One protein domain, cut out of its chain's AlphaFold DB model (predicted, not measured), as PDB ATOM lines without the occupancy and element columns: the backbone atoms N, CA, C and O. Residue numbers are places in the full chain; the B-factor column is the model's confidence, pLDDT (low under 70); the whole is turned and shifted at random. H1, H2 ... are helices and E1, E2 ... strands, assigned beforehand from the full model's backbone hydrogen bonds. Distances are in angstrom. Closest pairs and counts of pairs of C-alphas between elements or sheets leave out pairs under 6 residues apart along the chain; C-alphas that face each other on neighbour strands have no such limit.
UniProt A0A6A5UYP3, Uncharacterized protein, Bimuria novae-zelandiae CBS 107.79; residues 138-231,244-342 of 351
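This is residues 138 to 231 and 244 to 342 of the 351 residues of an uncharacterized protein of Bimuria novae-zelandiae CBS 107.79 (UniProt A0A6A5UYP3). A twisted wall of six strands has helices over one face and its other face bare. H6, H7 and two residues of H3 cover that face, H4 packs on H7, and the long H5 lies beyond H4 from the sheet; H1 and H2, which join E1 to E2 along the chain, are not on the sheet, and residues 154 to 159, of which 157 to 159 belong to H2, stick out. The 193 printed residues hold seven named helices and six named strands, in the order E1 H1 H2 E2 H3 E3 H4 H5 H6 E4 H7 E5 E6. The sheet is mixed, ordered E1 E2 E3 E4 E6 E5, and the class is mixed, helices and strands. The whole is compact, with a radius of gyration of the C-alphas of 16.2 A, and rounded, spanning 44 by 41 by 35 A.

The strands are E1, residues 138 to 141, from C-alpha 138 at (151.623, 144.991, 124.224); E2, 165 to 171, 20.1 A; E3, 195 to 201, 19.0 A; E4, 286 to 291, 16.7 A; E5, 322 to 329, 21.8 A; and E6, 334 to 341, 23.4 A, to C-alpha 341 at (138.573, 129.389, 118.356). The helices are H1, 149 to 154; H2, 157 to 162; H3, 186 to 190; H4, 208 to 222, 21.0 A; H5, 244 to 264, 30.2 A, from C-alpha 244 at (146.588, 135.698, 89.184); H6, 272 to 281, 14.3 A; and H7, 295 to 302, 10.2 A.

E1 and E2 are parallel, with N 140 and O 167 at 2.8 A. E2 and E3 are parallel, with N 168 and O 197 at 2.8 A, as are E3 and E4, with N 198 and O 288 at 2.8 A. E6 is antiparallel to E4, with N 289 and O 337 at 2.8 A, and to E5, its hairpin partner, with N 325 and O 338 at 2.8 A. E1, H1, H2, E2 and E2, H3, E3 are strand-helix-strand units, parallel neighbour strands with helices between, and E4, H7, E5 is a split one, with E6 between its strands; each crossover is right-handed. H7 stands up from the sheet at 55 degrees; the C-alphas of Leu 296 and Ser 335 are closest to E6, 6.2 A apart. H6 is on the same face, and H3 only grazes the sheet. H4 touches H7, about perpendicular at 85 degrees, with the C-alphas of Phe 215 and Ala 299 closest at 4.7 A. H5 is close to H4 but not clearly touching, the C-alphas of His 216 and Leu 263 being closest at 6.9 A. H1 and H2 are not on the sheet. Every O i to N i+4 pair is within hydrogen-bond range in H1, H3, H4, H5, H6 and H7; H2 has 0 of 2, and 3 of 3 O i to N i+3 pairs.

The C-alphas farthest apart, of Ala 244 and Val 331, are 51.7 A apart. Residues 232 to 243 are not printed, with 11.9 A between C-alphas 231 and 244 across the cut. The links E2 to H3 and H7 to E5 are long. The mean pLDDT of the printed part is 85.0, with residues 226 to 231, 308 to 320 and 330 to 333 under 70.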
ATOM      1  N   PHE A 138     151.264 143.750 124.908       88.69
ATOM      2  CA  PHE A 138     151.623 144.991 124.224       88.69
ATOM      3  C   PHE A 138     150.420 145.919 124.125       88.69
ATOM      4  O   PHE A 138     149.417 145.590 123.501       88.69
ATOM      5  N   THR A 139     150.518 147.102 124.733       89.38
ATOM      6  CA  THR A 139     149.432 148.089 124.712       89.38
ATOM      7  C   THR A 139     149.691 149.154 123.649       89.38
ATOM      8  O   THR A 139     150.693 149.866 123.696       89.38
ATOM      9  N   ILE A 140     148.766 149.297 122.704       90.25
ATOM     10  CA  ILE A 140     148.773 150.320 121.660       90.25
ATOM     11  C   ILE A 140     147.675 151.324 121.987       90.25
ATOM     12  O   ILE A 140     146.490 151.005 121.921       90.25
ATOM     13  N   ASN A 141     148.068 152.543 122.342       90.50
ATOM     14  CA  ASN A 141     147.135 153.617 122.647       90.50
ATOM     15  C   ASN A 141     147.020 154.582 121.455       90.50
ATOM     16  O   ASN A 141     148.006 155.216 121.078       90.50
ATOM     17  N   ALA A 142     145.827 154.669 120.866       89.75
ATOM     18  CA  ALA A 142     145.481 155.544 119.745       89.75
ATOM     19  C   ALA A 142     144.531 156.685 120.162       89.75
ATOM     20  O   ALA A 142     143.780 157.206 119.340       89.75
ATOM     21  N   LEU A 143     144.538 157.064 121.445       88.81
ATOM     22  CA  LEU A 143     143.752 158.194 121.953       88.81
ATOM     23  C   LEU A 143     144.299 159.552 121.494       88.81
ATOM     24  O   LEU A 143     143.525 160.470 121.251       88.81
ATOM     25  N   THR A 144     145.623 159.682 121.383       83.81
ATOM     26  CA  THR A 144     146.300 160.957 121.081       83.81
ATOM     27  C   THR A 144     146.853 161.038 119.663       83.81
ATOM     28  O   THR A 144     147.099 162.131 119.160       83.81
ATOM     29  N   ALA A 145     147.054 159.897 119.004       82.19
ATOM     30  CA  ALA A 145     147.635 159.811 117.672       82.19
ATOM     31  C   ALA A 145     146.869 158.792 116.819       82.19
ATOM     32  O   ALA A 145     146.362 157.803 117.361       82.19
ATOM     33  N   PRO A 146     146.797 158.995 115.489       81.75
ATOM     34  CA  PRO A 146     146.158 158.039 114.603       81.75
ATOM     35  C   PRO A 146     146.837 156.675 114.715       81.75
ATOM     36  O   PRO A 146     148.062 156.558 114.794       81.75
ATOM     37  N   LEU A 147     146.012 155.633 114.701       81.31
ATOM     38  CA  LEU A 147     146.493 154.267 114.716       81.31
ATOM     39  C   LEU A 147     147.283 154.000 113.418       81.31
ATOM     40  O   LEU A 147     146.765 154.170 112.314       81.31
ATOM     41  N   ALA A 148     148.552 153.623 113.573       83.88
ATOM     42  CA  ALA A 148     149.479 153.315 112.486       83.88
ATOM     43  C   ALA A 148     150.020 151.887 112.650       83.88
ATOM     44  O   ALA A 148     151.225 151.678 112.799       83.88
ATOM     45  N   LEU A 149     149.113 150.901 112.682       81.94
ATOM     46  CA  LEU A 149     149.479 149.501 112.930       81.94
ATOM     47  C   LEU A 149     150.451 148.961 111.888       81.94
ATOM     48  O   LEU A 149     151.448 148.365 112.267       81.94
ATOM     49  N   SER A 150     150.206 149.212 110.602       79.88
ATOM     50  CA  SER A 150     151.061 148.700 109.526       79.88
ATOM     51  C   SER A 150     152.512 149.156 109.677       79.88
ATOM     52  O   SER A 150     153.412 148.330 109.612       79.88
ATOM     53  N   ALA A 151     152.736 150.443 109.959       76.75
ATOM     54  CA  ALA A 151     154.074 150.981 110.187       76.75
ATOM     55  C   ALA A 151     154.725 150.347 111.429       76.75
ATOM     56  O   ALA A 151     155.832 149.823 111.351       76.75
ATOM     57  N   ARG A 152     153.999 150.301 112.556       78.75
ATOM     58  CA  ARG A 152     154.516 149.754 113.821       78.75
ATOM     59  C   ARG A 152     154.822 148.257 113.761       78.75
ATOM     60  O   ARG A 152     155.786 147.819 114.377       78.75
ATOM     61  N   LEU A 153     154.013 147.479 113.044       81.12
ATOM     62  CA  LEU A 153     154.260 146.052 112.831       81.12
ATOM     63  C   LEU A 153     155.402 145.829 111.843       81.12
ATOM     64  O   LEU A 153     156.244 144.975 112.091       81.12
ATOM     65  N   SER A 154     155.482 146.631 110.773       76.25
ATOM     66  CA  SER A 154     156.589 146.531 109.814       76.25
ATOM     67  C   SER A 154     157.947 146.778 110.475       76.25
ATOM     68  O   SER A 154     158.924 146.121 110.139       76.25
ATOM     69  N   ASP A 155     158.003 147.642 111.494       77.56
ATOM     70  CA  ASP A 155     159.222 147.869 112.274       77.56
ATOM     71  C   ASP A 155     159.675 146.654 113.097       77.56
ATOM     72  O   ASP A 155     160.851 146.576 113.459       77.56
ATOM     73  N   LEU A 156     158.780 145.703 113.384       77.81
ATOM     74  CA  LEU A 156     159.122 144.451 114.062       77.81
ATOM     75  C   LEU A 156     159.673 143.389 113.098       77.81
ATOM     76  O   LEU A 156     160.289 142.429 113.565       77.81
ATOM     77  N   GLY A 157     159.476 143.538 111.784       81.69
ATOM     78  CA  GLY A 157     159.923 142.566 110.784       81.69
ATOM     79  C   GLY A 157     159.427 141.150 111.094       81.69
ATOM     80  O   GLY A 157     158.266 140.951 111.455       81.69
ATOM     81  N   ALA A 158     160.315 140.154 111.024       80.50
ATOM     82  CA  ALA A 158     159.989 138.759 111.342       80.50
ATOM     83  C   ALA A 158     159.505 138.556 112.791       80.50
ATOM     84  O   ALA A 158     158.721 137.644 113.071       80.50
ATOM     85  N   ARG A 159     159.905 139.433 113.721       85.12
ATOM     86  CA  ARG A 159     159.590 139.300 115.152       85.12
ATOM     87  C   ARG A 159     158.108 139.478 115.460       85.12
ATOM     88  O   ARG A 159     157.657 139.023 116.508       85.12
ATOM     89  N   GLN A 160     157.334 140.075 114.553       86.88
ATOM     90  CA  GLN A 160     155.879 140.174 114.704       86.88
ATOM     91  C   GLN A 160     155.213 138.799 114.889       86.88
ATOM     92  O   GLN A 160     154.174 138.706 115.536       86.88
ATOM     93  N   MET A 161     155.836 137.726 114.384       87.31
ATOM     94  CA  MET A 161     155.346 136.349 114.508       87.31
ATOM     95  C   MET A 161     155.439 135.794 115.937       87.31
ATOM     96  O   MET A 161     154.808 134.779 116.229       87.31
ATOM     97  N   HIS A 162     156.190 136.450 116.827       92.06
ATOM     98  CA  HIS A 162     156.286 136.102 118.248       92.06
ATOM     99  C   HIS A 162     155.325 136.898 119.130       92.06
ATOM    100  O   HIS A 162     155.194 136.588 120.306       92.06
ATOM    101  N   LEU A 163     154.620 137.900 118.591       92.94
ATOM    102  CA  LEU A 163     153.582 138.588 119.354       92.94
ATOM    103  C   LEU A 163     152.443 137.615 119.680       92.94
ATOM    104  O   LEU A 163     151.922 136.938 118.791       92.94
ATOM    105  N   ARG A 164     152.041 137.562 120.953       95.00
ATOM    106  CA  ARG A 164     150.917 136.722 121.412       95.00
ATOM    107  C   ARG A 164     149.783 137.528 122.030       95.00
ATOM    108  O   ARG A 164     148.624 137.187 121.805       95.00
ATOM    109  N   HIS A 165     150.086 138.613 122.738       94.19
ATOM    110  CA  HIS A 165     149.080 139.385 123.469       94.19
ATOM    111  C   HIS A 165     149.137 140.867 123.097       94.19
ATOM    112  O   HIS A 165     150.132 141.551 123.349       94.19
ATOM    113  N   VAL A 166     148.055 141.388 122.520       93.44
ATOM    114  CA  VAL A 166     147.961 142.793 122.102       93.44
ATOM    115  C   VAL A 166     146.682 143.418 122.641       93.44
ATOM    116  O   VAL A 166     145.601 142.860 122.499       93.44
ATOM    117  N   VAL A 167     146.800 144.609 123.223       94.50
ATOM    118  CA  VAL A 167     145.677 145.443 123.663       94.50
ATOM    119  C   VAL A 167     145.709 146.741 122.869       94.50
ATOM    120  O   VAL A 167     146.659 147.512 122.986       94.50
ATOM    121  N   VAL A 168     144.676 147.029 122.089       94.62
ATOM    122  CA  VAL A 168     144.532 148.291 121.356       94.62
ATOM    123  C   VAL A 168     143.451 149.130 122.014       94.62
ATOM    124  O   VAL A 168     142.312 148.699 122.113       94.62
ATOM    125  N   THR A 169     143.789 150.341 122.453       95.56
ATOM    126  CA  THR A 169     142.813 151.329 122.930       95.56
ATOM    127  C   THR A 169     142.614 152.388 121.856       95.56
ATOM    128  O   THR A 169     143.578 153.048 121.469       95.56
ATOM    129  N   ILE A 170     141.390 152.537 121.357       95.31
ATOM    130  CA  ILE A 170     141.076 153.420 120.229       95.31
ATOM    131  C   ILE A 170     139.712 154.098 120.426       95.31
ATOM    132  O   ILE A 170     138.755 153.427 120.813       95.31
ATOM    133  N   PRO A 171     139.582 155.410 120.148       95.12
ATOM    134  CA  PRO A 171     138.274 156.047 120.075       95.12
ATOM    135  C   PRO A 171     137.438 155.431 118.957       95.12
ATOM    136  O   PRO A 171     137.916 155.300 117.829       95.12
ATOM    137  N   LEU A 172     136.171 155.122 119.225       93.81
ATOM    138  CA  LEU A 172     135.294 154.537 118.209       93.81
ATOM    139  C   LEU A 172     135.203 155.375 116.907       93.81
ATOM    140  O   LEU A 172     135.311 154.794 115.822       93.81
ATOM    141  N   PRO A 173     135.127 156.726 116.950       93.56
ATOM    142  CA  PRO A 173     135.136 157.554 115.738       93.56
ATOM    143  C   PRO A 173     136.447 157.503 114.936       93.56
ATOM    144  O   PRO A 173     136.466 157.889 113.764       93.56
ATOM    145  N   ALA A 174     137.551 157.068 115.558       93.50
ATOM    146  CA  ALA A 174     138.862 156.966 114.921       93.50
ATOM    147  C   ALA A 174     139.047 155.655 114.138       93.50
ATOM    148  O   ALA A 174     140.029 155.536 113.399       93.50
ATOM    149  N   LEU A 175     138.112 154.699 114.241       92.81
ATOM    150  CA  LEU A 175     138.136 153.477 113.441       92.81
ATOM    151  C   LEU A 175     138.076 153.793 111.944       92.81
ATOM    152  O   LEU A 175     137.232 154.552 111.459       92.81
ATOM    153  N   ARG A 176     138.980 153.174 111.181       92.00
ATOM    154  CA  ARG A 176     139.034 153.298 109.721       92.00
ATOM    155  C   ARG A 176     138.817 151.920 109.088       92.00
ATOM    156  O   ARG A 176     139.807 151.261 108.782       92.00
ATOM    157  N   PRO A 177     137.569 151.506 108.799       89.00
ATOM    158  CA  PRO A 177     137.242 150.128 108.406       89.00
ATOM    159  C   PRO A 177     137.974 149.625 107.158       89.00
ATOM    160  O   PRO A 177     138.137 148.425 106.975       89.00
ATOM    161  N   LEU A 178     138.423 150.528 106.282       86.94
ATOM    162  CA  LEU A 178     139.096 150.190 105.021       86.94
ATOM    163  C   LEU A 178     140.608 150.452 105.044       86.94
ATOM    164  O   LEU A 178     141.291 150.190 104.052       86.94
ATOM    165  N   SER A 179     141.145 151.015 106.129       84.00
ATOM    166  CA  SER A 179     142.573 151.307 106.247       84.00
ATOM    167  C   SER A 179     143.263 150.210 107.042       84.00
ATOM    168  O   SER A 179     142.927 150.001 108.204       84.00
ATOM    169  N   ALA A 180     144.275 149.570 106.451       76.50
ATOM    170  CA  ALA A 180     145.079 148.558 107.137       76.50
ATOM    171  C   ALA A 180     145.776 149.117 108.394       76.50
ATOM    172  O   ALA A 180     145.938 148.412 109.380       76.50
ATOM    173  N   GLY A 181     146.155 150.401 108.385       82.38
ATOM    174  CA  GLY A 181     146.799 151.038 109.537       82.38
ATOM    175  C   GLY A 181     145.831 151.416 110.662       82.38
ATOM    176  O   GLY A 181     146.232 151.410 111.822       82.38
ATOM    177  N   GLY A 182     144.574 151.724 110.320       87.56
ATOM    178  CA  GLY A 182     143.583 152.308 111.231       87.56
ATOM    179  C   GLY A 182     142.480 151.354 111.694       87.56
ATOM    180  O   GLY A 182     141.518 151.806 112.316       87.56
ATOM    181  N   ASN A 183     142.593 150.066 111.373       92.94
ATOM    182  CA  ASN A 183     141.655 149.035 111.795       92.94
ATOM    183  C   ASN A 183     142.368 147.989 112.675       92.94
ATOM    184  O   ASN A 183     143.190 147.234 112.154       92.94
ATOM    185  N   PRO A 184     142.060 147.896 113.983       94.38
ATOM    186  CA  PRO A 184     142.699 146.929 114.873       94.38
ATOM    187  C   PRO A 184     142.348 145.471 114.564       94.38
ATOM    188  O   PRO A 184     143.147 144.588 114.857       94.38
ATOM    189  N   PHE A 185     141.202 145.205 113.931       94.56
ATOM    190  CA  PHE A 185     140.757 143.842 113.621       94.56
ATOM    191  C   PHE A 185     141.592 143.171 112.525       94.56
ATOM    192  O   PHE A 185     141.619 141.949 112.436       94.56
ATOM    193  N   VAL A 186     142.364 143.949 111.761       91.00
ATOM    194  CA  VAL A 186     143.355 143.426 110.807       91.00
ATOM    195  C   VAL A 186     144.431 142.591 111.519       91.00
ATOM    196  O   VAL A 186     144.968 141.650 110.945       91.00
ATOM    197  N   LEU A 187     144.721 142.870 112.795       91.50
ATOM    198  CA  LEU A 187     145.644 142.046 113.584       91.50
ATOM    199  C   LEU A 187     145.123 140.617 113.772       91.50
ATOM    200  O   LEU A 187     145.924 139.686 113.804       91.50
ATOM    201  N   ALA A 188     143.800 140.449 113.863       93.00
ATOM    202  CA  ALA A 188     143.172 139.158 114.116       93.00
ATOM    203  C   ALA A 188     143.347 138.181 112.941       93.00
ATOM    204  O   ALA A 188     143.467 136.973 113.153       93.00
ATOM    205  N   SER A 189     143.375 138.701 111.710       89.31
ATOM    206  CA  SER A 189     143.570 137.923 110.481       89.31
ATOM    207  C   SER A 189     145.041 137.790 110.085       89.31
ATOM    208  O   SER A 189     145.430 136.768 109.524       89.31
ATOM    209  N   LEU A 190     145.882 138.790 110.377       86.62
ATOM    210  CA  LEU A 190     147.296 138.769 109.987       86.62
ATOM    211  C   LEU A 190     148.172 137.937 110.931       86.62
ATOM    212  O   LEU A 190     149.040 137.198 110.460       86.62
ATOM    213  N   LEU A 191     147.965 138.056 112.245       89.56
ATOM    214  CA  LEU A 191     148.853 137.497 113.264       89.56
ATOM    215  C   LEU A 191     148.201 136.324 114.006       89.56
ATOM    216  O   LEU A 191     147.002 136.323 114.295       89.56
ATOM    217  N   ALA A 192     149.018 135.333 114.364       91.69
ATOM    218  CA  ALA A 192     148.628 134.215 115.222       91.69
ATOM    219  C   ALA A 192     148.743 134.610 116.708       91.69
ATOM    220  O   ALA A 192     149.589 134.100 117.444       91.69
ATOM    221  N   LEU A 193     147.936 135.589 117.128       94.56
ATOM    222  CA  LEU A 193     147.890 136.036 118.521       94.56
ATOM    223  C   LEU A 193     147.147 135.008 119.384       94.56
ATOM    224  O   LEU A 193     146.216 134.344 118.927       94.56
ATOM    225  N   GLU A 194     147.504 134.918 120.659       95.62
ATOM    226  CA  GLU A 194     146.682 134.223 121.650       95.62
ATOM    227  C   GLU A 194     145.505 135.086 122.087       95.62
ATOM    228  O   GLU A 194     144.388 134.589 122.200       95.62
ATOM    229  N   ALA A 195     145.741 136.385 122.284       96.19
ATOM    230  CA  ALA A 195     144.703 137.322 122.677       96.19
ATOM    231  C   ALA A 195     144.887 138.688 122.007       96.19
ATOM    232  O   ALA A 195     145.935 139.327 122.132       96.19
ATOM    233  N   LEU A 196     143.828 139.163 121.354       97.06
ATOM    234  CA  LEU A 196     143.679 140.543 120.911       97.06
ATOM    235  C   LEU A 196     142.544 141.201 121.694       97.06
ATOM    236  O   LEU A 196     141.383 140.840 121.536       97.06
ATOM    237  N   GLU A 197     142.856 142.202 122.506       97.12
ATOM    238  CA  GLU A 197     141.851 143.018 123.183       97.12
ATOM    239  C   GLU A 197     141.723 144.375 122.478       97.12
ATOM    240  O   GLU A 197     142.695 145.114 122.354       97.12
ATOM    241  N   VAL A 198     140.523 144.741 122.036       96.81
ATOM    242  CA  VAL A 198     140.217 146.056 121.465       96.81
ATOM    243  C   VAL A 198     139.330 146.816 122.444       96.81
ATOM    244  O   VAL A 198     138.153 146.510 122.608       96.81
ATOM    245  N   ARG A 199     139.897 147.824 123.102       96.31
ATOM    246  CA  ARG A 199     139.192 148.736 124.006       96.31
ATOM    247  C   ARG A 199     138.706 149.941 123.220       96.31
ATOM    248  O   ARG A 199     139.497 150.800 122.822       96.31
ATOM    249  N   LEU A 200     137.405 149.986 122.997       95.12
ATOM    250  CA  LEU A 200     136.728 151.102 122.369       95.12
ATOM    251  C   LEU A 200     136.481 152.169 123.428       95.12
ATOM    252  O   LEU A 200     135.845 151.926 124.453       95.12
ATOM    253  N   VAL A 201     137.026 153.355 123.183       93.44
ATOM    254  CA  VAL A 201     136.684 154.542 123.961       93.44
ATOM    255  C   VAL A 201     135.508 155.188 123.260       93.44
ATOM    256  O   VAL A 201     135.652 155.833 122.216       93.44
ATOM    257  N   ASP A 202     134.327 154.903 123.792       81.56
ATOM    258  CA  ASP A 202     133.079 155.340 123.199       81.56
ATOM    259  C   ASP A 202     132.861 156.826 123.437       81.56
ATOM    260  O   ASP A 202     133.065 157.360 124.528       81.56
ATOM    261  N   THR A 203     132.395 157.491 122.393       79.81
ATOM    262  CA  THR A 203     131.774 158.803 122.498       79.81
ATOM    263  C   THR A 203     130.282 158.586 122.345       79.81
ATOM    264  O   THR A 203     129.860 158.059 121.314       79.81
ATOM    265  N   VAL A 204     129.491 158.968 123.348       76.81
ATOM    266  CA  VAL A 204     128.028 158.969 123.222       76.81
ATOM    267  C   VAL A 204     127.674 159.913 122.077       76.81
ATOM    268  O   VAL A 204     128.038 161.094 122.123       76.81
ATOM    269  N   GLY A 205     127.036 159.389 121.027       76.81
ATOM    270  CA  GLY A 205     126.552 160.213 119.933       76.81
ATOM    271  C   GLY A 205     125.564 161.236 120.478       76.81
ATOM    272  O   GLY A 205     124.706 160.919 121.300       76.81
ATOM    273  N   LYS A 206     125.682 162.486 120.038       84.50
ATOM    274  CA  LYS A 206     124.724 163.528 120.427       84.50
ATOM    275  C   LYS A 206     123.379 163.329 119.724       84.50
ATOM    276  O   LYS A 206     122.358 163.822 120.191       84.50
ATOM    277  N   TRP A 207     123.387 162.611 118.599       89.94
ATOM    278  CA  TRP A 207     122.241 162.416 117.717       89.94
ATOM    279  C   TRP A 207     122.240 160.998 117.147       89.94
ATOM    280  O   TRP A 207     123.299 160.440 116.861       89.94
ATOM    281  N   TRP A 208     121.054 160.461 116.844       90.00
ATOM    282  CA  TRP A 208     120.894 159.105 116.296       90.00
ATOM    283  C   TRP A 208     121.736 158.846 115.030       90.00
ATOM    284  O   TRP A 208     122.244 157.748 114.822       90.00
ATOM    285  N   LYS A 209     121.922 159.869 114.182       91.62
ATOM    286  CA  LYS A 209     122.740 159.788 112.960       91.62
ATOM    287  C   LYS A 209     124.213 159.507 113.257       91.62
ATOM    288  O   LYS A 209     124.881 158.836 112.472       91.62
ATOM    289  N   GLU A 210     124.728 160.049 114.357       91.56
ATOM    290  CA  GLU A 210     126.101 159.796 114.791       91.56
ATOM    291  C   GLU A 210     126.239 158.362 115.291       91.56
ATOM    292  O   GLU A 210     127.173 157.681 114.875       91.56
ATOM    293  N   ASP A 211     125.275 157.874 116.072       92.00
ATOM    294  CA  ASP A 211     125.248 156.480 116.526       92.00
ATOM    295  C   ASP A 211     125.222 155.505 115.344       92.00
ATOM    296  O   ASP A 211     126.063 154.614 115.264       92.00
ATOM    297  N   VAL A 212     124.348 155.725 114.355       92.69
ATOM    298  CA  VAL A 212     124.290 154.892 113.139       92.69
ATOM    299  C   VAL A 212     125.618 154.911 112.384       92.69
ATOM    300  O   VAL A 212     126.123 153.862 111.973       92.69
ATOM    301  N   ARG A 213     126.251 156.082 112.249       93.00
ATOM    302  CA  ARG A 213     127.594 156.177 111.663       93.00
ATOM    303  C   ARG A 213     128.611 155.352 112.457       93.00
ATOM    304  O   ARG A 213     129.428 154.665 111.843       93.00
ATOM    305  N   LEU A 214     128.588 155.421 113.786       93.88
ATOM    306  CA  LEU A 214     129.482 154.651 114.653       93.88
ATOM    307  C   LEU A 214     129.222 153.144 114.536       93.88
ATOM    308  O   LEU A 214     130.185 152.380 114.472       93.88
ATOM    309  N   PHE A 215     127.965 152.717 114.396       95.19
ATOM    310  CA  PHE A 215     127.603 151.319 114.152       95.19
ATOM    311  C   PHE A 215     128.186 150.821 112.825       95.19
ATOM    312  O   PHE A 215     128.850 149.782 112.799       95.19
ATOM    313  N   HIS A 216     128.029 151.585 111.736       94.56
ATOM    314  CA  HIS A 216     128.649 151.249 110.450       94.56
ATOM    315  C   HIS A 216     130.178 151.187 110.548       94.56
ATOM    316  O   HIS A 216     130.781 150.284 109.973       94.56
ATOM    317  N   LEU A 217     130.826 152.113 111.265       93.88
ATOM    318  CA  LEU A 217     132.281 152.086 111.448       93.88
ATOM    319  C   LEU A 217     132.729 150.848 112.224       93.88
ATOM    320  O   LEU A 217     133.663 150.176 111.787       93.88
ATOM    321  N   LEU A 218     132.056 150.531 113.330       95.62
ATOM    322  CA  LEU A 218     132.353 149.381 114.177       95.62
ATOM    323  C   LEU A 218     132.213 148.067 113.409       95.62
ATOM    324  O   LEU A 218     133.191 147.339 113.251       95.62
ATOM    325  N   VAL A 219     131.010 147.780 112.903       95.62
ATOM    326  CA  VAL A 219     130.701 146.475 112.305       95.62
ATOM    327  C   VAL A 219     131.438 146.298 110.984       95.62
ATOM    328  O   VAL A 219     131.905 145.207 110.672       95.62
ATOM    329  N   SER A 220     131.664 147.382 110.239       94.25
ATOM    330  CA  SER A 220     132.493 147.306 109.039       94.25
ATOM    331  C   SER A 220     133.975 147.094 109.348       94.25
ATOM    332  O   SER A 220     134.662 146.419 108.586       94.25
ATOM    333  N   SER A 221     134.483 147.643 110.455       94.62
ATOM    334  CA  SER A 221     135.870 147.392 110.866       94.62
ATOM    335  C   SER A 221     136.040 145.950 111.329       94.62
ATOM    336  O   SER A 221     137.030 145.321 110.971       94.62
ATOM    337  N   LEU A 222     135.062 145.435 112.078       94.44
ATOM    338  CA  LEU A 222     135.020 144.060 112.563       94.44
ATOM    339  C   LEU A 222     134.962 143.074 111.393       94.44
ATOM    340  O   LEU A 222     135.883 142.286 111.238       94.44
ATOM    341  N   CYS A 223     133.984 143.200 110.490       91.81
ATOM    342  CA  CYS A 223     133.856 142.373 109.280       91.81
ATOM    343  C   CYS A 223     134.859 142.751 108.173       91.81
ATOM    344  O   CYS A 223     134.557 142.644 106.978       91.81
ATOM    345  N   HIS A 224     136.023 143.297 108.519       85.88
ATOM    346  CA  HIS A 224     137.083 143.531 107.553       85.88
ATOM    347  C   HIS A 224     137.792 142.206 107.272       85.88
ATOM    348  O   HIS A 224     138.763 141.850 107.933       85.88
ATOM    349  N   VAL A 225     137.310 141.473 106.273       76.25
ATOM    350  CA  VAL A 225     138.030 140.308 105.763       76.25
ATOM    351  C   VAL A 225     139.160 140.825 104.880       76.25
ATOM    352  O   VAL A 225     138.939 141.299 103.764       76.25
ATOM    353  N   SER A 226     140.383 140.782 105.398       61.03
ATOM    354  CA  SER A 226     141.567 140.910 104.554       61.03
ATOM    355  C   SER A 226     141.576 139.698 103.626       61.03
ATOM    356  O   SER A 226     141.570 138.573 104.127       61.03
ATOM    357  N   LEU A 227     141.534 139.901 102.300       56.91
ATOM    358  CA  LEU A 227     141.633 138.777 101.364       56.91
ATOM    359  C   LEU A 227     142.869 137.947 101.739       56.91
ATOM    360  O   LEU A 227     143.927 138.543 101.975       56.91
ATOM    361  N   PRO A 228     142.756 136.610 101.813       50.69
ATOM    362  CA  PRO A 228     143.913 135.780 102.070       50.69
ATOM    363  C   PRO A 228     144.949 136.081 100.988       50.69
ATOM    364  O   PRO A 228     144.660 135.986  99.795       50.69
ATOM    365  N   SER A 229     146.152 136.480 101.406       47.75
ATOM    366  CA  SER A 229     147.322 136.429 100.538       47.75
ATOM    367  C   SER A 229     147.383 134.996 100.031       47.75
ATOM    368  O   SER A 229     147.490 134.081 100.846       47.75
ATOM    369  N   SER A 230     147.187 134.799  98.730       43.62
ATOM    370  CA  SER A 230     147.139 133.495  98.077       43.62
ATOM    371  C   SER A 230     148.455 132.758  98.307       43.62
ATOM    372  O   SER A 230     149.380 132.838  97.508       43.62
ATOM    373  N   SER A 231     148.569 132.055  99.430       42.81
ATOM    374  CA  SER A 231     149.655 131.128  99.703       42.81
ATOM    375  C   SER A 231     149.291 129.786  99.074       42.81
ATOM    376  O   SER A 231     149.050 128.805  99.774       42.81
ATOM    377  N   ALA A 244     147.483 136.082  88.097       74.12
ATOM    378  CA  ALA A 244     146.588 135.698  89.184       74.12
ATOM    379  C   ALA A 244     146.693 136.674  90.368       74.12
ATOM    380  O   ALA A 244     145.669 137.157  90.867       74.12
ATOM    381  N   VAL A 245     147.916 137.033  90.773       74.31
ATOM    382  CA  VAL A 245     148.168 138.005  91.847       74.31
ATOM    383  C   VAL A 245     147.625 139.383  91.471       74.31
ATOM    384  O   VAL A 245     146.930 140.013  92.272       74.31
ATOM    385  N   GLN A 246     147.867 139.848  90.246       75.06
ATOM    386  CA  GLN A 246     147.359 141.137  89.783       75.06
ATOM    387  C   GLN A 246     145.822 141.172  89.775       75.06
ATOM    388  O   GLN A 246     145.224 142.133  90.274       75.06
ATOM    389  N   ARG A 247     145.155 140.116  89.284       77.12
ATOM    390  CA  ARG A 247     143.684 139.999  89.337       77.12
ATOM    391  C   ARG A 247     143.158 140.015  90.770       77.12
ATOM    392  O   ARG A 247     142.168 140.698  91.039       77.12
ATOM    393  N   LEU A 248     143.837 139.338  91.697       78.00
ATOM    394  CA  LEU A 248     143.485 139.332  93.118       78.00
ATOM    395  C   LEU A 248     143.604 140.733  93.739       78.00
ATOM    396  O   LEU A 248     142.696 141.182  94.444       78.00
ATOM    397  N   ILE A 249     144.688 141.456  93.436       76.81
ATOM    398  CA  ILE A 249     144.902 142.836  93.895       76.81
ATOM    399  C   ILE A 249     143.806 143.756  93.345       76.81
ATOM    400  O   ILE A 249     143.194 144.507  94.108       76.81
ATOM    401  N   HIS A 250     143.508 143.683  92.044       77.00
ATOM    402  CA  HIS A 250     142.454 144.498  91.438       77.00
ATOM    403  C   HIS A 250     141.071 144.188  92.016       77.00
ATOM    404  O   HIS A 250     140.325 145.121  92.323       77.00
ATOM    405  N   ALA A 251     140.731 142.911  92.210       78.81
ATOM    406  CA  ALA A 251     139.472 142.504  92.827       78.81
ATOM    407  C   ALA A 251     139.349 143.049  94.261       78.81
ATOM    408  O   ALA A 251     138.334 143.654  94.609       78.81
ATOM    409  N   SER A 252     140.419 142.935  95.053       78.06
ATOM    410  CA  SER A 252     140.512 143.483  96.411       78.06
ATOM    411  C   SER A 252     140.318 145.004  96.446       78.06
ATOM    412  O   SER A 252     139.513 145.524  97.226       78.06
ATOM    413  N   LEU A 253     141.000 145.742  95.564       81.25
ATOM    414  CA  LEU A 253     140.879 147.200  95.471       81.25
ATOM    415  C   LEU A 253     139.476 147.637  95.039       81.25
ATOM    416  O   LEU A 253     138.932 148.597  95.592       81.25
ATOM    417  N   ARG A 254     138.876 146.925  94.078       84.00
ATOM    418  CA  ARG A 254     137.519 147.197  93.597       84.00
ATOM    419  C   ARG A 254     136.490 146.985  94.700       84.00
ATOM    420  O   ARG A 254     135.642 147.855  94.899       84.00
ATOM    421  N   GLU A 255     136.590 145.887  95.443       83.00
ATOM    422  CA  GLU A 255     135.678 145.604  96.552       83.00
ATOM    423  C   GLU A 255     135.854 146.612  97.692       83.00
ATOM    424  O   GLU A 255     134.882 147.176  98.194       83.00
ATOM    425  N   LYS A 256     137.100 146.966  98.022       85.56
ATOM    426  CA  LYS A 256     137.401 148.036  98.981       85.56
ATOM    427  C   LYS A 256     136.769 149.370  98.576       85.56
ATOM    428  O   LYS A 256     136.200 150.056  99.429       85.56
ATOM    429  N   TYR A 257     136.849 149.749  97.298       85.62
ATOM    430  CA  TYR A 257     136.222 150.972  96.793       85.62
ATOM    431  C   TYR A 257     134.693 150.893  96.862       85.62
ATOM    432  O   TYR A 257     134.062 151.799  97.409       85.62
ATOM    433  N   ARG A 258     134.100 149.791  96.383       87.75
ATOM    434  CA  ARG A 258     132.651 149.541  96.428       87.75
ATOM    435  C   ARG A 258     132.119 149.652  97.854       87.75
ATOM    436  O   ARG A 258     131.187 150.417  98.107       87.75
ATOM    437  N   ARG A 259     132.760 148.960  98.797       85.75
ATOM    438  CA  ARG A 259     132.427 149.016 100.221       85.75
ATOM    439  C   ARG A 259     132.610 150.421 100.787       85.75
ATOM    440  O   ARG A 259     131.775 150.880 101.556       85.75
ATOM    441  N   GLY A 260     133.646 151.152 100.372       87.62
ATOM    442  CA  GLY A 260     133.854 152.550 100.760       87.62
ATOM    443  C   GLY A 260     132.735 153.485 100.323       87.62
ATOM    444  O   GLY A 260     132.277 154.299 101.125       87.62
ATOM    445  N   VAL A 261     132.258 153.344  99.088       88.69
ATOM    446  CA  VAL A 261     131.105 154.103  98.592       88.69
ATOM    447  C   VAL A 261     129.839 153.713  99.356       88.69
ATOM    448  O   VAL A 261     129.119 154.597  99.819       88.69
ATOM    449  N   ALA A 262     129.597 152.414  99.557       89.44
ATOM    450  CA  ALA A 262     128.430 151.918 100.282       89.44
ATOM    451  C   ALA A 262     128.401 152.395 101.746       89.44
ATOM    452  O   ALA A 262     127.367 152.862 102.213       89.44
ATOM    453  N   LEU A 263     129.538 152.382 102.450       88.56
ATOM    454  CA  LEU A 263     129.650 152.896 103.821       88.56
ATOM    455  C   LEU A 263     129.396 154.400 103.905       88.56
ATOM    456  O   LEU A 263     128.732 154.853 104.831       88.56
ATOM    457  N   ARG A 264     129.895 155.190 102.944       88.00
ATOM    458  CA  ARG A 264     129.637 156.642 102.906       88.00
ATOM    459  C   ARG A 264     128.165 156.966 102.661       88.00
ATOM    460  O   ARG A 264     127.704 158.008 103.105       88.00
ATOM    461  N   ARG A 265     127.454 156.083 101.955       89.75
ATOM    462  CA  ARG A 265     126.025 156.208 101.643       89.75
ATOM    463  C   ARG A 265     125.111 155.484 102.637       89.75
ATOM    464  O   ARG A 265     123.913 155.452 102.401       89.75
ATOM    465  N   TRP A 266     125.664 154.870 103.690       88.06
ATOM    466  CA  TRP A 266     124.936 153.984 104.618       88.06
ATOM    467  C   TRP A 266     124.144 152.867 103.915       88.06
ATOM    468  O   TRP A 266     123.150 152.371 104.424       88.06
ATOM    469  N   ALA A 267     124.609 152.456 102.736       91.12
ATOM    470  CA  ALA A 267     124.013 151.396 101.930       91.12
ATOM    471  C   ALA A 267     124.677 150.030 102.176       91.12
ATOM    472  O   ALA A 267     124.246 149.023 101.625       91.12
ATOM    473  N   TRP A 268     125.768 149.991 102.950       91.94
ATOM    474  CA  TRP A 268     126.416 148.737 103.325       91.94
ATOM    475  C   TRP A 268     125.685 148.105 104.508       91.94
ATOM    476  O   TRP A 268     125.632 148.709 105.579       91.94
ATOM    477  N   GLN A 269     125.185 146.886 104.321       93.25
ATOM    478  CA  GLN A 269     124.512 146.109 105.352       93.25
ATOM    479  C   GLN A 269     125.279 144.796 105.565       93.25
ATOM    480  O   GLN A 269     125.410 144.028 104.612       93.25
ATOM    481  N   PRO A 270     125.828 144.552 106.766       93.62
ATOM    482  CA  PRO A 270     126.476 143.292 107.078       93.62
ATOM    483  C   PRO A 270     125.445 142.173 107.153       93.62
ATOM    484  O   PRO A 270     124.334 142.353 107.654       93.62
ATOM    485  N   SER A 271     125.858 141.004 106.699       92.06
ATOM    486  CA  SER A 271     125.126 139.753 106.818       92.06
ATOM    487  C   SER A 271     125.752 138.854 107.889       92.06
ATOM    488  O   SER A 271     126.867 139.083 108.365       92.06
ATOM    489  N   HIS A 272     125.049 137.780 108.247       89.25
ATOM    490  CA  HIS A 272     125.628 136.726 109.081       89.25
ATOM    491  C   HIS A 272     126.797 136.022 108.371       89.25
ATOM    492  O   HIS A 272     127.748 135.611 109.031       89.25
ATOM    493  N   GLU A 273     126.769 135.932 107.038       89.12
ATOM    494  CA  GLU A 273     127.863 135.373 106.234       89.12
ATOM    495  C   GLU A 273     129.147 136.191 106.367       89.12
ATOM    496  O   GLU A 273     130.220 135.609 106.494       89.12
ATOM    497  N   ASP A 274     129.049 137.522 106.444       90.00
ATOM    498  CA  ASP A 274     130.214 138.383 106.676       90.00
ATOM    499  C   ASP A 274     130.854 138.125 108.049       90.00
ATOM    500  O   ASP A 274     132.081 138.152 108.181       90.00
ATOM    501  N   LEU A 275     130.035 137.858 109.075       89.56
ATOM    502  CA  LEU A 275     130.530 137.476 110.400       89.56
ATOM    503  C   LEU A 275     131.221 136.113 110.356       89.56
ATOM    504  O   LEU A 275     132.317 135.974 110.898       89.56
ATOM    505  N   TYR A 276     130.622 135.125 109.688       87.69
ATOM    506  CA  TYR A 276     131.237 133.809 109.517       87.69
ATOM    507  C   TYR A 276     132.559 133.899 108.756       87.69
ATOM    508  O   TYR A 276     133.560 133.371 109.225       87.69
ATOM    509  N   ALA A 277     132.601 134.637 107.647       88.75
ATOM    510  CA  ALA A 277     133.813 134.840 106.859       88.75
ATOM    511  C   ALA A 277     134.928 135.516 107.674       88.75
ATOM    512  O   ALA A 277     136.102 135.170 107.543       88.75
ATOM    513  N   MET A 278     134.573 136.460 108.545       91.31
ATOM    514  CA  MET A 278     135.516 137.109 109.454       91.31
ATOM    515  C   MET A 278     136.065 136.154 110.515       91.31
ATOM    516  O   MET A 278     137.279 136.113 110.720       91.31
ATOM    517  N   LEU A 279     135.203 135.348 111.138       90.44
ATOM    518  CA  LEU A 279     135.624 134.304 112.071       90.44
ATOM    519  C   LEU A 279     136.509 133.266 111.366       90.44
ATOM    520  O   LEU A 279     137.500 132.811 111.937       90.44
ATOM    521  N   ASP A 280     136.203 132.950 110.109       87.88
ATOM    522  CA  ASP A 280     136.948 132.007 109.283       87.88
ATOM    523  C   ASP A 280     138.336 132.503 108.880       87.88
ATOM    524  O   ASP A 280     139.290 131.722 108.867       87.88
ATOM    525  N   ALA A 281     138.464 133.799 108.610       88.44
ATOM    526  CA  ALA A 281     139.728 134.444 108.271       88.44
ATOM    527  C   ALA A 281     140.635 134.704 109.488       88.44
ATOM    528  O   ALA A 281     141.804 135.066 109.326       88.44
ATOM    529  N   MET A 282     140.114 134.557 110.706       91.00
ATOM    530  CA  MET A 282     140.845 134.849 111.932       91.00
ATOM    531  C   MET A 282     141.917 133.787 112.222       91.00
ATOM    532  O   MET A 282     141.625 132.595 112.340       91.00
ATOM    533  N   ARG A 283     143.159 134.245 112.406       91.81
ATOM    534  CA  ARG A 283     144.312 133.444 112.862       91.81
ATOM    535  C   ARG A 283     144.554 133.550 114.365       91.81
ATOM    536  O   ARG A 283     145.223 132.704 114.947       91.81
ATOM    537  N   THR A 284     144.043 134.609 114.978       93.75
ATOM    538  CA  THR A 284     144.108 134.835 116.422       93.75
ATOM    539  C   THR A 284     143.174 133.882 117.173       93.75
ATOM    540  O   THR A 284     142.047 133.658 116.743       93.75
ATOM    541  N   LYS A 285     143.615 133.337 118.313       94.69
ATOM    542  CA  LYS A 285     142.812 132.392 119.109       94.69
ATOM    543  C   LYS A 285     141.612 133.059 119.776       94.69
ATOM    544  O   LYS A 285     140.523 132.490 119.783       94.69
ATOM    545  N   LYS A 286     141.805 134.255 120.337       95.56
ATOM    546  CA  LYS A 286     140.781 134.988 121.085       95.56
ATOM    547  C   LYS A 286     140.824 136.482 120.777       95.56
ATOM    548  O   LYS A 286     141.873 137.115 120.890       95.56
ATOM    549  N   VAL A 287     139.673 137.059 120.459       96.75
ATOM    550  CA  VAL A 287     139.472 138.499 120.302       96.75
ATOM    551  C   VAL A 287     138.412 138.958 121.294       96.75
ATOM    552  O   VAL A 287     137.326 138.390 121.371       96.75
ATOM    553  N   VAL A 288     138.728 139.999 122.060       96.62
ATOM    554  CA  VAL A 288     137.822 140.619 123.030       96.62
ATOM    555  C   VAL A 288     137.660 142.082 122.663       96.62
ATOM    556  O   VAL A 288     138.625 142.839 122.680       96.62
ATOM    557  N   VAL A 289     136.445 142.509 122.362       96.44
ATOM    558  CA  VAL A 289     136.107 143.910 122.123       96.44
ATOM    559  C   VAL A 289     135.358 144.425 123.335       96.44
ATOM    560  O   VAL A 289     134.329 143.871 123.710       96.44
ATOM    561  N   ARG A 290     135.877 145.478 123.959       95.31
ATOM    562  CA  ARG A 290     135.266 146.113 125.129       95.31
ATOM    563  C   ARG A 290     134.798 147.507 124.777       95.31
ATOM    564  O   ARG A 290     135.523 148.245 124.117       95.31
ATOM    565  N   SER A 291     133.621 147.860 125.264       93.38
ATOM    566  CA  SER A 291     132.997 149.169 125.119       93.38
ATOM    567  C   SER A 291     132.449 149.575 126.481       93.38
ATOM    568  O   SER A 291     131.912 148.746 127.214       93.38
ATOM    569  N   VAL A 292     132.634 150.841 126.850       89.31
ATOM    570  CA  VAL A 292     132.144 151.378 128.133       89.31
ATOM    571  C   VAL A 292     130.626 151.557 128.090       89.31
ATOM    572  O   VAL A 292     129.975 151.608 129.124       89.31
ATOM    573  N   THR A 293     130.049 151.634 126.895       87.94
ATOM    574  CA  THR A 293     128.612 151.780 126.677       87.94
ATOM    575  C   THR A 293     128.006 150.498 126.101       87.94
ATOM    576  O   THR A 293     128.693 149.542 125.743       87.94
ATOM    577  N   ALA A 294     126.684 150.485 125.920       88.50
ATOM    578  CA  ALA A 294     125.973 149.429 125.195       88.50
ATOM    579  C   ALA A 294     126.150 149.510 123.658       88.50
ATOM    580  O   ALA A 294     125.327 148.976 122.911       88.50
ATOM    581  N   THR A 295     127.178 150.208 123.156       90.62
ATOM    582  CA  THR A 295     127.346 150.489 121.721       90.62
ATOM    583  C   THR A 295     127.573 149.217 120.907       90.62
ATOM    584  O   THR A 295     127.011 149.108 119.818       90.62
ATOM    585  N   LEU A 296     128.316 148.231 121.430       91.88
ATOM    586  CA  LEU A 296     128.519 146.951 120.735       91.88
ATOM    587  C   LEU A 296     127.189 146.237 120.501       91.88
ATOM    588  O   LEU A 296     126.858 145.899 119.367       91.88
ATOM    589  N   TYR A 297     126.405 146.062 121.565       90.44
ATOM    590  CA  TYR A 297     125.108 145.396 121.492       90.44
ATOM    591  C   TYR A 297     124.150 146.133 120.546       90.44
ATOM    592  O   TYR A 297     123.563 145.524 119.654       90.44
ATOM    593  N   ARG A 298     124.037 147.462 120.685       91.81
ATOM    594  CA  ARG A 298     123.168 148.287 119.830       91.81
ATOM    595  C   ARG A 298     123.565 148.218 118.358       91.81
ATOM    596  O   ARG A 298     122.679 148.130 117.515       91.81
ATOM    597  N   ALA A 299     124.861 148.214 118.047       94.31
ATOM    598  CA  ALA A 299     125.337 148.116 116.671       94.31
ATOM    599  C   ALA A 299     124.945 146.782 116.024       94.31
ATOM    600  O   ALA A 299     124.463 146.765 114.895       94.31
ATOM    601  N   PHE A 300     125.109 145.665 116.735       93.94
ATOM    602  CA  PHE A 300     124.733 144.351 116.211       93.94
ATOM    603  C   PHE A 300     123.215 144.178 116.104       93.94
ATOM    604  O   PHE A 300     122.735 143.666 115.093       93.94
ATOM    605  N   ALA A 301     122.458 144.663 117.092       92.06
ATOM    606  CA  ALA A 301     120.999 144.679 117.038       92.06
ATOM    607  C   ALA A 301     120.479 145.531 115.866       92.06
ATOM    608  O   ALA A 301     119.575 145.101 115.156       92.06
ATOM    609  N   PHE A 302     121.086 146.699 115.612       94.44
ATOM    610  CA  PHE A 302     120.722 147.588 114.503       94.44
ATOM    611  C   PHE A 302     120.817 146.897 113.137       94.44
ATOM    612  O   PHE A 302     119.942 147.076 112.295       94.44
ATOM    613  N   PHE A 303     121.845 146.074 112.923       94.75
ATOM    614  CA  PHE A 303     122.001 145.320 111.678       94.75
ATOM    615  C   PHE A 303     121.262 143.974 111.663       94.75
ATOM    616  O   PHE A 303     121.404 143.222 110.702       94.75
ATOM    617  N   GLY A 304     120.496 143.645 112.709       92.94
ATOM    618  CA  GLY A 304     119.831 142.345 112.823       92.94
ATOM    619  C   GLY A 304     120.812 141.174 112.902       92.94
ATOM    620  O   GLY A 304     120.456 140.052 112.554       92.94
ATOM    621  N   LEU A 305     122.049 141.427 113.341       90.31
ATOM    622  CA  LEU A 305     123.085 140.409 113.521       90.31
ATOM    623  C   LEU A 305     122.946 139.672 114.852       90.31
ATOM    624  O   LEU A 305     123.756 138.814 115.137       90.31
ATOM    625  N   MET A 306     121.981 140.019 115.696       86.75
ATOM    626  CA  MET A 306     121.699 139.313 116.943       86.75
ATOM    627  C   MET A 306     120.200 139.086 117.072       86.75
ATOM    628  O   MET A 306     119.409 139.999 116.843       86.75
ATOM    629  N   GLN A 307     119.824 137.885 117.503       71.88
ATOM    630  CA  GLN A 307     118.481 137.576 117.987       71.88
ATOM    631  C   GLN A 307     118.548 137.563 119.525       71.88
ATOM    632  O   GLN A 307     119.530 137.080 120.076       71.88
ATOM    633  N   HIS A 308     117.575 138.183 120.197       60.91
ATOM    634  CA  HIS A 308     117.556 138.521 121.633       60.91
ATOM    635  C   HIS A 308     118.256 137.534 122.599       60.91
ATOM    636  O   HIS A 308     118.030 136.329 122.537       60.91
ATOM    637  N   GLY A 309     119.001 138.065 123.584       57.97
ATOM    638  CA  GLY A 309     119.652 137.273 124.643       57.97
ATOM    639  C   GLY A 309     121.002 136.686 124.220       57.97
ATOM    640  O   GLY A 309     121.359 136.733 123.050       57.97
ATOM    641  N   ALA A 310     121.798 136.207 125.184       57.19
ATOM    642  CA  ALA A 310     123.179 135.755 124.985       57.19
ATOM    643  C   ALA A 310     123.334 134.857 123.743       57.19
ATOM    644  O   ALA A 310     122.965 133.682 123.742       57.19
ATOM    645  N   TRP A 311     123.885 135.427 122.673       61.62
ATOM    646  CA  TRP A 311     124.002 134.749 121.394       61.62
ATOM    647  C   TRP A 311     125.328 134.000 121.353       61.62
ATOM    648  O   TRP A 311     126.387 134.618 121.424       61.62
ATOM    649  N   LYS A 312     125.260 132.668 121.278       66.69
ATOM    650  CA  LYS A 312     126.391 131.801 120.934       66.69
ATOM    651  C   LYS A 312     126.181 131.356 119.499       66.69
ATOM    652  O   LYS A 312     125.267 130.580 119.240       66.69
ATOM    653  N   LEU A 313     127.005 131.845 118.580       62.97
ATOM    654  CA  LEU A 313     126.964 131.408 117.190       62.97
ATOM    655  C   LEU A 313     127.931 130.226 117.004       62.97
ATOM    656  O   LEU A 313     129.139 130.459 116.943       62.97
ATOM    657  N   PRO A 314     127.462 128.962 116.945       62.72
ATOM    658  CA  PRO A 314     128.323 127.863 116.540       62.72
ATOM    659  C   PRO A 314     128.618 128.024 115.050       62.72
ATOM    660  O   PRO A 314     127.749 127.815 114.202       62.72
ATOM    661  N   VAL A 315     129.843 128.417 114.707       62.31
ATOM    662  CA  VAL A 315     130.240 128.506 113.298       62.31
ATOM    663  C   VAL A 315     130.330 127.093 112.730       62.31
ATOM    664  O   VAL A 315     131.120 126.273 113.200       62.31
ATOM    665  N   ARG A 316     129.509 126.794 111.714       54.72
ATOM    666  CA  ARG A 316     129.576 125.543 110.943       54.72
ATOM    667  C   ARG A 316     130.830 125.547 110.058       54.72
ATOM    668  O   ARG A 316     130.750 125.774 108.859       54.72
ATOM    669  N   GLY A 317     131.986 125.284 110.660       56.97
ATOM    670  CA  GLY A 317     133.255 125.053 109.971       56.97
ATOM    671  C   GLY A 317     133.697 123.592 110.077       56.97
ATOM    672  O   GLY A 317     133.456 122.931 111.089       56.97
ATOM    673  N   LYS A 318     134.366 123.072 109.041       53.41
ATOM    674  CA  LYS A 318     134.993 121.738 109.040       53.41
ATOM    675  C   LYS A 318     136.171 121.697 110.031       53.41
ATOM    676  O   LYS A 318     137.321 121.825 109.633       53.41
ATOM    677  N   GLY A 319     135.890 121.511 111.320       55.44
ATOM    678  CA  GLY A 319     136.864 120.988 112.284       55.44
ATOM    679  C   GLY A 319     137.323 121.908 113.417       55.44
ATOM    680  O   GLY A 319     138.000 121.408 114.307       55.44
ATOM    681  N   GLU A 320     136.956 123.189 113.459       65.38
ATOM    682  CA  GLU A 320     137.258 124.080 114.595       65.38
ATOM    683  C   GLU A 320     135.987 124.787 115.038       65.38
ATOM    684  O   GLU A 320     135.366 125.513 114.264       65.38
ATOM    685  N   GLY A 321     135.565 124.537 116.279       79.69
ATOM    686  CA  GLY A 321     134.423 125.242 116.837       79.69
ATOM    687  C   GLY A 321     134.823 126.691 117.057       79.69
ATOM    688  O   GLY A 321     135.622 126.975 117.940       79.69
ATOM    689  N   ARG A 322     134.317 127.614 116.244       86.00
ATOM    690  CA  ARG A 322     134.459 129.046 116.512       86.00
ATOM    691  C   ARG A 322     133.243 129.526 117.279       86.00
ATOM    692  O   ARG A 322     132.144 128.993 117.105       86.00
ATOM    693  N   TYR A 323     133.453 130.516 118.132       88.31
ATOM    694  CA  TYR A 323     132.397 131.101 118.940       88.31
ATOM    695  C   TYR A 323     132.400 132.615 118.812       88.31
ATOM    696  O   TYR A 323     133.433 133.236 118.571       88.31
ATOM    697  N   LEU A 324     131.221 133.182 119.021       88.94
ATOM    698  CA  LEU A 324     130.990 134.597 119.238       88.94
ATOM    699  C   LEU A 324     130.001 134.697 120.396       88.94
ATOM    700  O   LEU A 324     129.000 133.980 120.383       88.94
ATOM    701  N   VAL A 325     130.313 135.512 121.400       89.00
ATOM    702  CA  VAL A 325     129.547 135.674 122.640       89.00
ATOM    703  C   VAL A 325     129.508 137.142 123.035       89.00
ATOM    704  O   VAL A 325     130.525 137.833 123.031       89.00
ATOM    705  N   PHE A 326     128.326 137.605 123.425       88.06
ATOM    706  CA  PHE A 326     128.155 138.886 124.097       88.06
ATOM    707  C   PHE A 326     128.064 138.663 125.602       88.06
ATOM    708  O   PHE A 326     127.250 137.862 126.066       88.06
ATOM    709  N   HIS A 327     128.884 139.390 126.348       86.19
ATOM    710  CA  HIS A 327     128.839 139.442 127.798       86.19
ATOM    711  C   HIS A 327     128.383 140.832 128.235       86.19
ATOM    712  O   HIS A 327     128.820 141.848 127.683       86.19
ATOM    713  N   ASP A 328     127.520 140.857 129.244       79.56
ATOM    714  CA  ASP A 328     127.180 142.077 129.962       79.56
ATOM    715  C   ASP A 328     128.156 142.221 131.135       79.56
ATOM    716  O   ASP A 328     128.239 141.345 132.001       79.56
ATOM    717  N   GLU A 329     128.970 143.276 131.143       76.38
ATOM    718  CA  GLU A 329     129.953 143.487 132.203       76.38
ATOM    719  C   GLU A 329     129.296 144.279 133.339       76.38
ATOM    720  O   GLU A 329     129.485 145.489 133.476       76.38
ATOM    721  N   VAL A 330     128.519 143.565 134.166       66.88
ATOM    722  CA  VAL A 330     127.694 144.114 135.264       66.88
ATOM    723  C   VAL A 330     128.476 145.079 136.165       66.88
ATOM    724  O   VAL A 330     127.954 146.104 136.588       66.88
ATOM    725  N   VAL A 331     129.758 144.794 136.419       63.81
ATOM    726  CA  VAL A 331     130.616 145.594 137.313       63.81
ATOM    727  C   VAL A 331     130.999 146.954 136.709       63.81
ATOM    728  O   VAL A 331     131.311 147.885 137.445       63.81
ATOM    729  N   ARG A 332     130.998 147.092 135.378       62.75
ATOM    730  CA  ARG A 332     131.472 148.302 134.680       62.75
ATOM    731  C   ARG A 332     130.422 148.976 133.802       62.75
ATOM    732  O   ARG A 332     130.761 149.957 133.150       62.75
ATOM    733  N   GLN A 333     129.185 148.468 133.786       67.38
ATOM    734  CA  GLN A 333     128.117 148.919 132.879       67.38
ATOM    735  C   GLN A 333     128.544 148.910 131.397       67.38
ATOM    736  O   GLN A 333     128.035 149.682 130.586       67.38
ATOM    737  N   GLY A 334     129.508 148.052 131.053       82.06
ATOM    738  CA  GLY A 334     130.103 147.972 129.724       82.06
ATOM    739  C   GLY A 334     129.581 146.775 128.942       82.06
ATOM    740  O   GLY A 334     129.145 145.779 129.516       82.06
ATOM    741  N   SER A 335     129.678 146.853 127.617       88.81
ATOM    742  CA  SER A 335     129.430 145.703 126.750       88.81
ATOM    743  C   SER A 335     130.747 145.056 126.334       88.81
ATOM    744  O   SER A 335     131.731 145.738 126.022       88.81
ATOM    745  N   VAL A 336     130.772 143.724 126.324       92.56
ATOM    746  CA  VAL A 336     131.926 142.944 125.875       92.56
ATOM    747  C   VAL A 336     131.480 141.975 124.791       92.56
ATOM    748  O   VAL A 336     130.538 141.209 124.969       92.56
ATOM    749  N   LEU A 337     132.173 142.007 123.659       93.56
ATOM    750  CA  LEU A 337     132.027 141.052 122.571       93.56
ATOM    751  C   LEU A 337     133.282 140.188 122.526       93.56
ATOM    752  O   LEU A 337     134.377 140.692 122.288       93.56
ATOM    753  N   GLU A 338     133.125 138.893 122.742       94.19
ATOM    754  CA  GLU A 338     134.203 137.918 122.681       94.19
ATOM    755  C   GLU A 338     133.988 136.977 121.500       94.19
ATOM    756  O   GLU A 338     132.891 136.464 121.297       94.19
ATOM    757  N   PHE A 339     135.028 136.728 120.714       93.12
ATOM    758  CA  PHE A 339     134.998 135.697 119.685       93.12
ATOM    759  C   PHE A 339     136.357 135.033 119.525       93.12
ATOM    760  O   PHE A 339     137.399 135.640 119.763       93.12
ATOM    761  N   GLY A 340     136.354 133.758 119.154       91.88
ATOM    762  CA  GLY A 340     137.561 132.948 119.212       91.88
ATOM    763  C   GLY A 340     137.417 131.569 118.589       91.88
ATOM    764  O   GLY A 340     136.370 131.200 118.052       91.88
ATOM    765  N   GLN A 341     138.498 130.807 118.689       89.81
ATOM    766  CA  GLN A 341     138.573 129.389 118.356       89.81
ATOM    767  C   GLN A 341     138.488 128.573 119.656       89.81
ATOM    768  O   GLN A 341     139.103 128.929 120.660       89.81
ATOM    769  N   LEU A 342     137.703 127.495 119.665       85.00
ATOM    770  CA  LEU A 342     137.669 126.533 120.764       85.00
ATOM    771  C   LEU A 342     138.894 125.624 120.662       85.00
ATOM    772  O   LEU A 342     139.095 124.958 119.643       85.00
TER     773      LEU A 342